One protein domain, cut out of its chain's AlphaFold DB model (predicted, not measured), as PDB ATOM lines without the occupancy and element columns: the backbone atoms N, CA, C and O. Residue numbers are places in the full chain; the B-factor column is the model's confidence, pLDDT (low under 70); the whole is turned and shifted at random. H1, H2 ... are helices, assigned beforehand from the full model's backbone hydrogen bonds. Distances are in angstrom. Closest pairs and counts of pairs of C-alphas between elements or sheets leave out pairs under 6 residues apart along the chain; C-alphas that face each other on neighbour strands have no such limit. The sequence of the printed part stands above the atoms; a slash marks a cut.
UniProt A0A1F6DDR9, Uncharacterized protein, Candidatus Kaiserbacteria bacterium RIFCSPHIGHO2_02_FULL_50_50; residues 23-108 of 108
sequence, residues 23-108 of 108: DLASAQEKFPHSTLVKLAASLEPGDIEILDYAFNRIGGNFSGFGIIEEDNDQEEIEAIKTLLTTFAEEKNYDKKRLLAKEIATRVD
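What this domain is: This is residues 23 to 108 of the 108 residues of an uncharacterized protein of Candidatus Kaiserbacteria bacterium RIFCSPHIGHO2_02_FULL_50_50 (UniProt A0A1F6DDR9). Picture a compact ball of six helices: H5 and H6 form a long helical hairpin on one side, H2 packs on H5, and H4 runs side by side with H2 in the opposite direction. H3 crosses H6 at a steep angle, and H1 packs on H2 and H4 on the side away from the hairpin. The printed part has 86 residues with six named helices, H1 to H6 in order along the chain, and no named strand, and its class is all helix. It is compact, with a radius of gyration of the C-alphas of 11.5 A and a rounded outline of 31 by 26 by 23 A.

Where its parts are: Find C-alpha 23 at (-14.835, -44.179, 30.918); there H1 begins, residues 23 to 30. Go on to H2, residues 35 to 41, and then to H3, residues 45 to 58, which is 20.6 A from first to last C-alpha. H4 follows with residues 63 to 71. Look next at C-alpha 74 at (-29.270, -29.095, 43.276), where H5, the longest helix, starts its run of 22.5 A over residues 74 to 89. H6, residues 93 to 107, covers 20.8 A and ends at C-alpha 107 at (-25.006, -42.082, 41.231).

How they stand to each other: Start with H1 and H2, a helical hairpin: they touch, closest at the C-alphas of Gln 28 and Val 37, 6.2 A apart, at a steep tilt of 37 degrees, only just beyond shallow. H1 also touches H4, where the closest C-alphas, of Ala 27 and Ser 63, are 4.6 A apart. Compare H2 with H4: they touch and run opposite ways at a shallow tilt of 8 degrees, with the closest C-alphas, of Leu 36 and Phe 65, 5.6 A apart. H2 touches H5 too, closest at the C-alphas of Leu 36 and Lys 81, 6.3 A apart, at a shallow tilt of 23 degrees, the same way. H3 touches H6 at a steep tilt of 50 degrees, and their closest C-alphas, of Leu 51 and Ala 100, are 5.1 A apart. H5 and H6 are the second helical hairpin: H5 touches H6 with residues 80 to 87 alone, closest at the C-alphas of Phe 87 and Lys 96, 5.7 A apart. H4 and H6 only just touch, with 3 pairs of C-alphas within 8 A, and H6 does so with residue 107 alone; the closest C-alphas are those of Gly 64 and Val 107, 5.6 A apart. H1 is apart from H3, H5 and H6. In H1, H2, H4, H5 and H6 every O i to N i+4 pair is within hydrogen-bond range; in H3 it is 9 of 10.

The domain as a whole: The two C-alphas farthest apart, of Asp 71 and Asn 92, are 31.9 A from each other. The printed part has no cut, and the five links between the helices are tight. The mean pLDDT of the printed part is 92.4, and no printed residue is under 70.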
ATOM      1  N   ASP A  23     -13.479 -44.522  30.492       86.31
ATOM      2  CA  ASP A  23     -14.835 -44.179  30.918       86.31
ATOM      3  C   ASP A  23     -14.931 -42.753  31.463       86.31
ATOM      4  O   ASP A  23     -15.838 -42.010  31.087       86.31
ATOM      5  N   LEU A  24     -13.962 -42.326  32.276       90.31
ATOM      6  CA  LEU A  24     -13.879 -40.947  32.756       90.31
ATOM      7  C   LEU A  24     -13.633 -39.953  31.611       90.31
ATOM      8  O   LEU A  24     -14.316 -38.934  31.533       90.31
ATOM      9  N   ALA A  25     -12.717 -40.261  30.687       90.00
ATOM     10  CA  ALA A  25     -12.480 -39.416  29.514       90.00
ATOM     11  C   ALA A  25     -13.740 -39.297  28.636       90.00
ATOM     12  O   ALA A  25     -14.096 -38.208  28.185       90.00
ATOM     13  N   SER A  26     -14.461 -40.406  28.454       91.19
ATOM     14  CA  SER A  26     -15.733 -40.429  27.728       91.19
ATOM     15  C   SER A  26     -16.811 -39.606  28.437       91.19
ATOM     16  O   SER A  26     -17.579 -38.906  27.781       91.19
ATOM     17  N   ALA A  27     -16.868 -39.651  29.772       91.88
ATOM     18  CA  ALA A  27     -17.779 -38.826  30.557       91.88
ATOM     19  C   ALA A  27     -17.452 -37.330  30.424       91.88
ATOM     20  O   ALA A  27     -18.364 -36.524  30.276       91.88
ATOM     21  N   GLN A  28     -16.170 -36.948  30.402       91.81
ATOM     22  CA  GLN A  28     -15.752 -35.557  30.180       91.81
ATOM     23  C   GLN A  28     -16.127 -35.040  28.785       91.81
ATOM     24  O   GLN A  28     -16.486 -33.871  28.650       91.81
ATOM     25  N   GLU A  29     -16.054 -35.890  27.757       93.25
ATOM     26  CA  GLU A  29     -16.466 -35.533  26.395       93.25
ATOM     27  C   GLU A  29     -17.990 -35.387  26.278       93.25
ATOM     28  O   GLU A  29     -18.471 -34.433  25.669       93.25
ATOM     29  N   LYS A  30     -18.750 -36.305  26.891       93.25
ATOM     30  CA  LYS A  30     -20.222 -36.281  26.881       93.25
ATOM     31  C   LYS A  30     -20.803 -35.156  27.736       93.25
ATOM     32  O   LYS A  30     -21.767 -34.522  27.322       93.25
ATOM     33  N   PHE A  31     -20.204 -34.896  28.897       93.06
ATOM     34  CA  PHE A  31     -20.685 -33.936  29.892       93.06
ATOM     35  C   PHE A  31     -19.612 -32.879  30.212       93.06
ATOM     36  O   PHE A  31     -19.169 -32.754  31.357       93.06
ATOM     37  N   PRO A  32     -19.197 -32.053  29.231       90.12
ATOM     38  CA  PRO A  32     -18.111 -31.083  29.407       90.12
ATOM     39  C   PRO A  32     -18.462 -29.958  30.393       90.12
ATOM     40  O   PRO A  32     -17.586 -29.236  30.885       90.12
ATOM     41  N   HIS A  33     -19.749 -29.783  30.693       90.38
ATOM     42  CA  HIS A  33     -20.232 -28.789  31.643       90.38
ATOM     43  C   HIS A  33     -20.367 -29.328  33.068       90.38
ATOM     44  O   HIS A  33     -20.245 -28.513  33.981       90.38
ATOM     45  N   SER A  34     -20.485 -30.650  33.257       93.19
ATOM     46  CA  SER A  34     -20.705 -31.263  34.571       93.19
ATOM     47  C   SER A  34     -19.574 -30.935  35.545       93.19
ATOM     48  O   SER A  34     -18.384 -31.152  35.285       93.19
ATOM     49  N   THR A  35     -19.965 -30.390  36.688       93.56
ATOM     50  CA  THR A  35     -19.095 -30.100  37.822       93.56
ATOM     51  C   THR A  35     -18.647 -31.393  38.491       93.56
ATOM     52  O   THR A  35     -17.471 -31.519  38.833       93.56
ATOM     53  N   LEU A  36     -19.544 -32.372  38.634       94.44
ATOM     54  CA  LEU A  36     -19.246 -33.668  39.242       94.44
ATOM     55  C   LEU A  36     -18.213 -34.453  38.422       94.44
ATOM     56  O   LEU A  36     -17.234 -34.947  38.983       94.44
ATOM     57  N   VAL A  37     -18.353 -34.484  37.091       94.19
ATOM     58  CA  VAL A  37     -17.375 -35.122  36.192       94.19
ATOM     59  C   VAL A  37     -16.012 -34.423  36.263       94.19
ATOM     60  O   VAL A  37     -14.978 -35.087  36.330       94.19
ATOM     61  N   LYS A  38     -15.980 -33.083  36.303       93.00
ATOM     62  CA  LYS A  38     -14.726 -32.322  36.468       93.00
ATOM     63  C   LYS A  38     -14.043 -32.611  37.799       93.00
ATOM     64  O   LYS A  38     -12.822 -32.740  37.829       93.00
ATOM     65  N   LEU A  39     -14.812 -32.724  38.881       93.56
ATOM     66  CA  LEU A  39     -14.282 -33.074  40.196       93.56
ATOM     67  C   LEU A  39     -13.706 -34.485  40.192       93.56
ATOM     68  O   LEU A  39     -12.560 -34.653  40.601       93.56
ATOM     69  N   ALA A  40     -14.434 -35.465  39.652       92.69
ATOM     70  CA  ALA A  40     -13.931 -36.828  39.501       92.69
ATOM     71  C   ALA A  40     -12.630 -36.872  38.677       92.69
ATOM     72  O   ALA A  40     -11.695 -37.583  39.034       92.69
ATOM     73  N   ALA A  41     -12.527 -36.056  37.624       91.06
ATOM     74  CA  ALA A  41     -11.324 -35.960  36.803       91.06
ATOM     75  C   ALA A  41     -10.138 -35.242  37.461       91.06
ATOM     76  O   ALA A  41      -9.010 -35.379  36.993       91.06
ATOM     77  N   SER A  42     -10.380 -34.480  38.528       91.31
ATOM     78  CA  SER A  42      -9.329 -33.802  39.295       91.31
ATOM     79  C   SER A  42      -8.692 -34.677  40.379       91.31
ATOM     80  O   SER A  42      -7.712 -34.265  40.997       91.31
ATOM     81  N   LEU A  43      -9.249 -35.868  40.614       91.44
ATOM     82  CA  LEU A  43      -8.768 -36.807  41.620       91.44
ATOM     83  C   LEU A  43      -7.418 -37.418  41.231       91.44
ATOM     84  O   LEU A  43      -7.061 -37.511  40.055       91.44
ATOM     85  N   GLU A  44      -6.680 -37.886  42.236       90.81
ATOM     86  CA  GLU A  44      -5.447 -38.630  41.997       90.81
ATOM     87  C   GLU A  44      -5.745 -39.955  41.266       90.81
ATOM     88  O   GLU A  44      -6.797 -40.561  41.491       90.81
ATOM     89  N   PRO A  45      -4.830 -40.478  40.429       88.56
ATOM     90  CA  PRO A  45      -5.075 -41.707  39.668       88.56
ATOM     91  C   PRO A  45      -5.540 -42.897  40.522       88.56
ATOM     92  O   PRO A  45      -6.461 -43.607  40.126       88.56
ATOM     93  N   GLY A  46      -4.970 -43.078  41.719       89.25
ATOM     94  CA  GLY A  46      -5.378 -44.150  42.637       89.25
ATOM     95  C   GLY A  46      -6.786 -43.965  43.215       89.25
ATOM     96  O   GLY A  46      -7.473 -44.943  43.498       89.25
ATOM     97  N   ASP A  47      -7.251 -42.724  43.348       92.56
ATOM     98  CA  ASP A  47      -8.603 -42.404  43.810       92.56
ATOM     99  C   ASP A  47      -9.637 -42.652  42.712       92.56
ATOM    100  O   ASP A  47     -10.711 -43.201  42.976       92.56
ATOM    101  N   ILE A  48      -9.275 -42.332  41.466       92.31
ATOM    102  CA  ILE A  48     -10.065 -42.671  40.281       92.31
ATOM    103  C   ILE A  48     -10.245 -44.191  40.196       92.31
ATOM    104  O   ILE A  48     -11.365 -44.641  39.992       92.31
ATOM    105  N   GLU A  49      -9.196 -44.992  40.419       91.75
ATOM    106  CA  GLU A  49      -9.300 -46.463  40.426       91.75
ATOM    107  C   GLU A  49     -10.242 -46.992  41.523       91.75
ATOM    108  O   GLU A  49     -10.980 -47.954  41.307       91.75
ATOM    109  N   ILE A  50     -10.254 -46.367  42.705       93.69
ATOM    110  CA  ILE A  50     -11.157 -46.759  43.798       93.69
ATOM    111  C   ILE A  50     -12.618 -46.455  43.440       93.69
ATOM    112  O   ILE A  50     -13.490 -47.293  43.693       93.69
ATOM    113  N   LEU A  51     -12.891 -45.278  42.866       93.50
ATOM    114  CA  LEU A  51     -14.229 -44.908  42.398       93.50
ATOM    115  C   LEU A  51     -14.682 -45.789  41.241       93.50
ATOM    116  O   LEU A  51     -15.782 -46.326  41.288       93.50
ATOM    117  N   ASP A  52     -13.821 -45.989  40.248       92.19
ATOM    118  CA  ASP A  52     -14.069 -46.856  39.100       92.19
ATOM    119  C   ASP A  52     -14.472 -48.264  39.543       92.19
ATOM    120  O   ASP A  52     -15.493 -48.801  39.114       92.19
ATOM    121  N   TYR A  53     -13.728 -48.836  40.491       91.81
ATOM    122  CA  TYR A  53     -14.073 -50.127  41.066       91.81
ATOM    123  C   TYR A  53     -15.444 -50.102  41.757       91.81
ATOM    124  O   TYR A  53     -16.209 -51.058  41.633       91.81
ATOM    125  N   ALA A  54     -15.777 -49.037  42.495       93.44
ATOM    126  CA  ALA A  54     -17.072 -48.915  43.163       93.44
ATOM    127  C   ALA A  54     -18.238 -48.825  42.163       93.44
ATOM    128  O   ALA A  54     -19.220 -49.548  42.332       93.44
ATOM    129  N   PHE A  55     -18.093 -48.026  41.104       92.31
ATOM    130  CA  PHE A  55     -19.058 -47.912  40.010       92.31
ATOM    131  C   PHE A  55     -19.266 -49.236  39.280       92.31
ATOM    132  O   PHE A  55     -20.392 -49.720  39.164       92.31
ATOM    133  N   ASN A  56     -18.175 -49.897  38.891       90.38
ATOM    134  CA  ASN A  56     -18.243 -51.187  38.211       90.38
ATOM    135  C   ASN A  56     -18.947 -52.269  39.051       90.38
ATOM    136  O   ASN A  56     -19.556 -53.180  38.492       90.38
ATOM    137  N   ARG A  57     -18.920 -52.191  40.393       90.81
ATOM    138  CA  ARG A  57     -19.631 -53.161  41.251       90.81
ATOM    139  C   ARG A  57     -21.150 -53.051  41.199       90.81
ATOM    140  O   ARG A  57     -21.802 -54.047  41.509       90.81
ATOM    141  N   ILE A  58     -21.686 -51.885  40.866       90.31
ATOM    142  CA  ILE A  58     -23.131 -51.662  40.716       90.31
ATOM    143  C   ILE A  58     -23.563 -51.644  39.243       90.31
ATOM    144  O   ILE A  58     -24.748 -51.625  38.955       90.31
ATOM    145  N   GLY A  59     -22.613 -51.740  38.303       87.50
ATOM    146  CA  GLY A  59     -22.881 -51.666  36.864       87.50
ATOM    147  C   GLY A  59     -22.911 -50.240  36.307       87.50
ATOM    148  O   GLY A  59     -23.276 -50.056  35.147       87.50
ATOM    149  N   GLY A  60     -22.509 -49.249  37.109       88.81
ATOM    150  CA  GLY A  60     -22.394 -47.847  36.716       88.81
ATOM    151  C   GLY A  60     -21.006 -47.484  36.176       88.81
ATOM    152  O   GLY A  60     -20.096 -48.311  36.117       88.81
ATOM    153  N   ASN A  61     -20.835 -46.216  35.800       92.00
ATOM    154  CA  ASN A  61     -19.558 -45.630  35.376       92.00
ATOM    155  C   ASN A  61     -19.558 -44.103  35.596       92.00
ATOM    156  O   ASN A  61     -20.556 -43.525  36.024       92.00
ATOM    157  N   PHE A  62     -18.457 -43.430  35.249       92.69
ATOM    158  CA  PHE A  62     -18.308 -41.978  35.420       92.69
ATOM    159  C   PHE A  62     -19.320 -41.122  34.639       92.69
ATOM    160  O   PHE A  62     -19.512 -39.961  34.991       92.69
ATOM    161  N   SER A  63     -19.992 -41.664  33.616       92.06
ATOM    162  CA  SER A  63     -21.082 -40.953  32.927       92.06
ATOM    163  C   SER A  63     -22.273 -40.710  33.855       92.06
ATOM    164  O   SER A  63     -23.000 -39.744  33.638       92.06
ATOM    165  N   GLY A  64     -22.449 -41.525  34.902       91.94
ATOM    166  CA  GLY A  64     -23.506 -41.339  35.896       91.94
ATOM    167  C   GLY A  64     -23.433 -39.974  36.583       91.94
ATOM    168  O   GLY A  64     -24.463 -39.358  36.817       91.94
ATOM    169  N   PHE A  65     -22.229 -39.431  36.807       93.94
ATOM    170  CA  PHE A  65     -22.077 -38.083  37.365       93.94
ATOM    171  C   PHE A  65     -22.691 -36.999  36.479       93.94
ATOM    172  O   PHE A  65     -23.269 -36.050  36.994       93.94
ATOM    173  N   GLY A  66     -22.552 -37.136  35.159       92.38
ATOM    174  CA  GLY A  66     -23.139 -36.200  34.209       92.38
ATOM    175  C   GLY A  66     -24.658 -36.324  34.153       92.38
ATOM    176  O   GLY A  66     -25.344 -35.316  34.255       92.38
ATOM    177  N   ILE A  67     -25.161 -37.561  34.081       92.19
ATOM    178  CA  ILE A  67     -26.601 -37.863  34.038       92.19
ATOM    179  C   ILE A  67     -27.295 -37.333  35.296       92.19
ATOM    180  O   ILE A  67     -28.270 -36.598  35.199       92.19
ATOM    181  N   ILE A  68     -26.752 -37.631  36.481       91.31
ATOM    182  CA  ILE A  68     -27.326 -37.164  37.745       91.31
ATOM    183  C   ILE A  68     -27.370 -35.641  37.828       91.31
ATOM    184  O   ILE A  68     -28.353 -35.102  38.326       91.31
ATOM    185  N   GLU A  69     -26.324 -34.950  37.369       90.69
ATOM    186  CA  GLU A  69     -26.265 -33.486  37.422       90.69
ATOM    187  C   GLU A  69     -27.288 -32.817  36.490       90.69
ATOM    188  O   GLU A  69     -27.675 -31.678  36.739       90.69
ATOM    189  N   GLU A  70     -27.742 -33.511  35.443       88.38
ATOM    190  CA  GLU A  70     -28.809 -33.041  34.553       88.38
ATOM    191  C   GLU A  70     -30.215 -33.426  35.046       88.38
ATOM    192  O   GLU A  70     -31.148 -32.639  34.879       88.38
ATOM    193  N   ASP A  71     -30.360 -34.605  35.660       89.56
ATOM    194  CA  ASP A  71     -31.662 -35.199  35.991       89.56
ATOM    195  C   ASP A  71     -32.128 -34.964  37.443       89.56
ATOM    196  O   ASP A  71     -33.317 -35.130  37.724       89.56
ATOM    197  N   ASN A  72     -31.237 -34.582  38.369       90.81
ATOM    198  CA  ASN A  72     -31.560 -34.429  39.797       90.81
ATOM    199  C   ASN A  72     -31.484 -32.980  40.291       90.81
ATOM    200  O   ASN A  72     -30.918 -32.085  39.663       90.81
ATOM    201  N   ASP A  73     -32.059 -32.754  41.473       89.56
ATOM    202  CA  ASP A  73     -32.079 -31.448  42.115       89.56
ATOM    203  C   ASP A  73     -30.693 -31.015  42.630       89.56
ATOM    204  O   ASP A  73     -29.830 -31.821  42.989       89.56
ATOM    205  N   GLN A  74     -30.513 -29.697  42.775       89.50
ATOM    206  CA  GLN A  74     -29.270 -29.095  43.276       89.50
ATOM    207  C   GLN A  74     -28.835 -29.647  44.647       89.50
ATOM    208  O   GLN A  74     -27.640 -29.687  44.934       89.50
ATOM    209  N   GLU A  75     -29.778 -30.060  45.500       92.06
ATOM    210  CA  GLU A  75     -29.471 -30.639  46.813       92.06
ATOM    211  C   GLU A  75     -28.705 -31.965  46.687       92.06
ATOM    212  O   GLU A  75     -27.699 -32.164  47.376       92.06
ATOM    213  N   GLU A  76     -29.118 -32.841  45.769       90.50
ATOM    214  CA  GLU A  76     -28.441 -34.120  45.537       90.50
ATOM    215  C   GLU A  76     -27.066 -33.914  44.908       90.50
ATOM    216  O   GLU A  76     -26.078 -34.516  45.342       90.50
ATOM    217  N   ILE A  77     -26.976 -32.982  43.959       92.19
ATOM    218  CA  ILE A  77     -25.714 -32.600  43.319       92.19
ATOM    219  C   ILE A  77     -24.718 -32.086  44.368       92.19
ATOM    220  O   ILE A  77     -23.568 -32.534  44.409       92.19
ATOM    221  N   GLU A  78     -25.137 -31.184  45.261       94.25
ATOM    222  CA  GLU A  78     -24.267 -30.660  46.321       94.25
ATOM    223  C   GLU A  78     -23.889 -31.738  47.355       94.25
ATOM    224  O   GLU A  78     -22.760 -31.734  47.863       94.25
ATOM    225  N   ALA A  79     -24.770 -32.705  47.633       94.25
ATOM    226  CA  ALA A  79     -24.446 -33.840  48.495       94.25
ATOM    227  C   ALA A  79     -23.345 -34.725  47.884       94.25
ATOM    228  O   ALA A  79     -22.357 -35.037  48.556       94.25
ATOM    229  N   ILE A  80     -23.459 -35.079  46.600       95.00
ATOM    230  CA  ILE A  80     -22.451 -35.887  45.890       95.00
ATOM    231  C   ILE A  80     -21.131 -35.125  45.776       95.00
ATOM    232  O   ILE A  80     -20.061 -35.684  46.013       95.00
ATOM    233  N   LYS A  81     -21.189 -33.825  45.493       94.81
ATOM    234  CA  LYS A  81     -20.020 -32.941  45.457       94.81
ATOM    235  C   LYS A  81     -19.286 -32.888  46.798       94.81
ATOM    236  O   LYS A  81     -18.055 -32.947  46.833       94.81
ATOM    237  N   THR A  82     -20.027 -32.816  47.903       95.81
ATOM    238  CA  THR A  82     -19.461 -32.858  49.259       95.81
ATOM    239  C   THR A  82     -18.775 -34.199  49.525       95.81
ATOM    240  O   THR A  82     -17.654 -34.227  50.038       95.81
ATOM    241  N   LEU A  83     -19.401 -35.308  49.119       96.06
ATOM    242  CA  LEU A  83     -18.809 -36.643  49.234       96.06
ATOM    243  C   LEU A  83     -17.540 -36.787  48.389       96.06
ATOM    244  O   LEU A  83     -16.541 -37.282  48.903       96.06
ATOM    245  N   LEU A  84     -17.539 -36.313  47.140       95.25
ATOM    246  CA  LEU A  84     -16.361 -36.314  46.264       95.25
ATOM    247  C   LEU A  84     -15.212 -35.482  46.840       95.25
ATOM    248  O   LEU A  84     -14.064 -35.914  46.802       95.25
ATOM    249  N   THR A  85     -15.522 -34.318  47.412       94.69
ATOM    250  CA  THR A  85     -14.518 -33.457  48.057       94.69
ATOM    251  C   THR A  85     -13.922 -34.152  49.281       94.69
ATOM    252  O   THR A  85     -12.705 -34.267  49.399       94.69
ATOM    253  N   THR A  86     -14.773 -34.714  50.144       95.69
ATOM    254  CA  THR A  86     -14.335 -35.479  51.324       95.69
ATOM    255  C   THR A  86     -13.504 -36.697  50.915       95.69
ATOM    256  O   THR A  86     -12.502 -37.019  51.548       95.69
ATOM    257  N   PHE A  87     -13.905 -37.371  49.836       95.56
ATOM    258  CA  PHE A  87     -13.184 -38.503  49.272       95.56
ATOM    259  C   PHE A  87     -11.793 -38.100  48.779       95.56
ATOM    260  O   PHE A  87     -10.840 -38.803  49.094       95.56
ATOM    261  N   ALA A  88     -11.656 -36.968  48.085       93.62
ATOM    262  CA  ALA A  88     -10.368 -36.460  47.612       93.62
ATOM    263  C   ALA A  88      -9.392 -36.152  48.763       93.62
ATOM    264  O   ALA A  88      -8.195 -36.406  48.660       93.62
ATOM    265  N   GLU A  89      -9.899 -35.620  49.878       94.62
ATOM    266  CA  GLU A  89      -9.080 -35.223  51.032       94.62
ATOM    267  C   GLU A  89      -8.744 -36.385  51.983       94.62
ATOM    268  O   GLU A  89      -7.790 -36.301  52.768       94.62
ATOM    269  N   GLU A  90      -9.515 -37.474  51.942       95.56
ATOM    270  CA  GLU A  90      -9.335 -38.613  52.837       95.56
ATOM    271  C   GLU A  90      -8.019 -39.357  52.543       95.56
ATOM    272  O   GLU A  90      -7.651 -39.645  51.408       95.56
ATOM    273  N   LYS A  91      -7.281 -39.713  53.594       92.12
ATOM    274  CA  LYS A  91      -5.995 -40.426  53.477       92.12
ATOM    275  C   LYS A  91      -6.111 -41.891  53.868       92.12
ATOM    276  O   LYS A  91      -5.253 -42.702  53.527       92.12
ATOM    277  N   ASN A  92      -7.157 -42.243  54.607       95.12
ATOM    278  CA  ASN A  92      -7.428 -43.609  54.999       95.12
ATOM    279  C   ASN A  92      -8.102 -44.367  53.848       95.12
ATOM    280  O   ASN A  92      -9.237 -44.083  53.469       95.12
ATOM    281  N   TYR A  93      -7.404 -45.378  53.332       90.62
ATOM    282  CA  TYR A  93      -7.867 -46.189  52.209       90.62
ATOM    283  C   TYR A  93      -9.214 -46.887  52.471       90.62
ATOM    284  O   TYR A  93     -10.083 -46.898  51.599       90.62
ATOM    285  N   ASP A  94      -9.433 -47.432  53.671       93.38
ATOM    286  CA  ASP A  94     -10.696 -48.102  54.003       93.38
ATOM    287  C   ASP A  94     -11.868 -47.119  54.019       93.38
ATOM    288  O   ASP A  94     -12.930 -47.414  53.466       93.38
ATOM    289  N   LYS A  95     -11.667 -45.921  54.577       95.62
ATOM    290  CA  LYS A  95     -12.673 -44.852  54.536       95.62
ATOM    291  C   LYS A  95     -12.932 -44.368  53.113       95.62
ATOM    292  O   LYS A  95     -14.094 -44.236  52.740       95.62
ATOM    293  N   LYS A  96     -11.889 -44.204  52.290       94.81
ATOM    294  CA  LYS A  96     -12.027 -43.896  50.858       94.81
ATOM    295  C   LYS A  96     -12.908 -44.917  50.148       94.81
ATOM    296  O   LYS A  96     -13.837 -44.542  49.446       94.81
ATOM    297  N   ARG A  97     -12.697 -46.213  50.385       94.94
ATOM    298  CA  ARG A  97     -13.546 -47.264  49.801       94.94
ATOM    299  C   ARG A  97     -15.000 -47.194  50.257       94.94
ATOM    300  O   ARG A  97     -15.876 -47.580  49.489       94.94
ATOM    301  N   LEU A  98     -15.267 -46.773  51.493       96.38
ATOM    302  CA  LEU A  98     -16.637 -46.571  51.975       96.38
ATOM    303  C   LEU A  98     -17.286 -45.365  51.289       96.38
ATOM    304  O   LEU A  98     -18.381 -45.507  50.755       96.38
ATOM    305  N   LEU A  99     -16.577 -44.238  51.218       96.75
ATOM    306  CA  LEU A  99     -17.034 -43.033  50.524       96.75
ATOM    307  C   LEU A  99     -17.288 -43.299  49.036       96.75
ATOM    308  O   LEU A  99     -18.340 -42.943  48.528       96.75
ATOM    309  N   ALA A 100     -16.385 -44.003  48.351       95.38
ATOM    310  CA  ALA A 100     -16.556 -44.364  46.944       95.38
ATOM    311  C   ALA A 100     -17.791 -45.240  46.701       95.38
ATOM    312  O   ALA A 100     -18.486 -45.060  45.707       95.38
ATOM    313  N   LYS A 101     -18.101 -46.170  47.616       95.31
ATOM    314  CA  LYS A 101     -19.341 -46.958  47.542       95.31
ATOM    315  C   LYS A 101     -20.577 -46.089  47.739       95.31
ATOM    316  O   LYS A 101     -21.563 -46.303  47.043       95.31
ATOM    317  N   GLU A 102     -20.534 -45.151  48.682       95.94
ATOM    318  CA  GLU A 102     -21.644 -44.225  48.916       95.94
ATOM    319  C   GLU A 102     -21.873 -43.329  47.696       95.94
ATOM    320  O   GLU A 102     -23.004 -43.225  47.233       95.94
ATOM    321  N   ILE A 103     -20.800 -42.766  47.132       95.25
ATOM    322  CA  ILE A 103     -20.840 -41.984  45.892       95.25
ATOM    323  C   ILE A 103     -21.438 -42.820  44.761       95.25
ATOM    324  O   ILE A 103     -22.383 -42.371  44.129       95.25
ATOM    325  N   ALA A 104     -20.948 -44.045  44.544       93.69
ATOM    326  CA  ALA A 104     -21.472 -44.924  43.503       93.69
ATOM    327  C   ALA A 104     -22.967 -45.216  43.699       93.69
ATOM    328  O   ALA A 104     -23.731 -45.096  42.758       93.69
ATOM    329  N   THR A 105     -23.397 -45.521  44.928       93.19
ATOM    330  CA  THR A 105     -24.809 -45.823  45.238       93.19
ATOM    331  C   THR A 105     -25.728 -44.633  44.986       93.19
ATOM    332  O   THR A 105     -26.876 -44.822  44.616       93.19
ATOM    333  N   ARG A 106     -25.244 -43.410  45.218       91.25
ATOM    334  CA  ARG A 106     -26.014 -42.191  44.946       91.25
ATOM    335  C   ARG A 106     -26.063 -41.823  43.470       91.25
ATOM    336  O   ARG A 106     -26.850 -40.962  43.127       91.25
ATOM    337  N   VAL A 107     -25.178 -42.396  42.655       89.50
ATOM    338  CA  VAL A 107     -25.006 -42.082  41.231       89.50
ATOM    339  C   VAL A 107     -25.598 -43.174  40.315       89.50
ATOM    340  O   VAL A 107     -25.608 -42.992  39.099       89.50
ATOM    341  N   ASP A 108     -26.079 -44.286  40.887       81.88
ATOM    342  CA  ASP A 108     -26.882 -45.334  40.222       81.88
ATOM    343  C   ASP A 108     -28.240 -44.800  39.739       81.88
ATOM    344  O   ASP A 108     -28.612 -45.110  38.583       81.88
TER     345      ASP A 108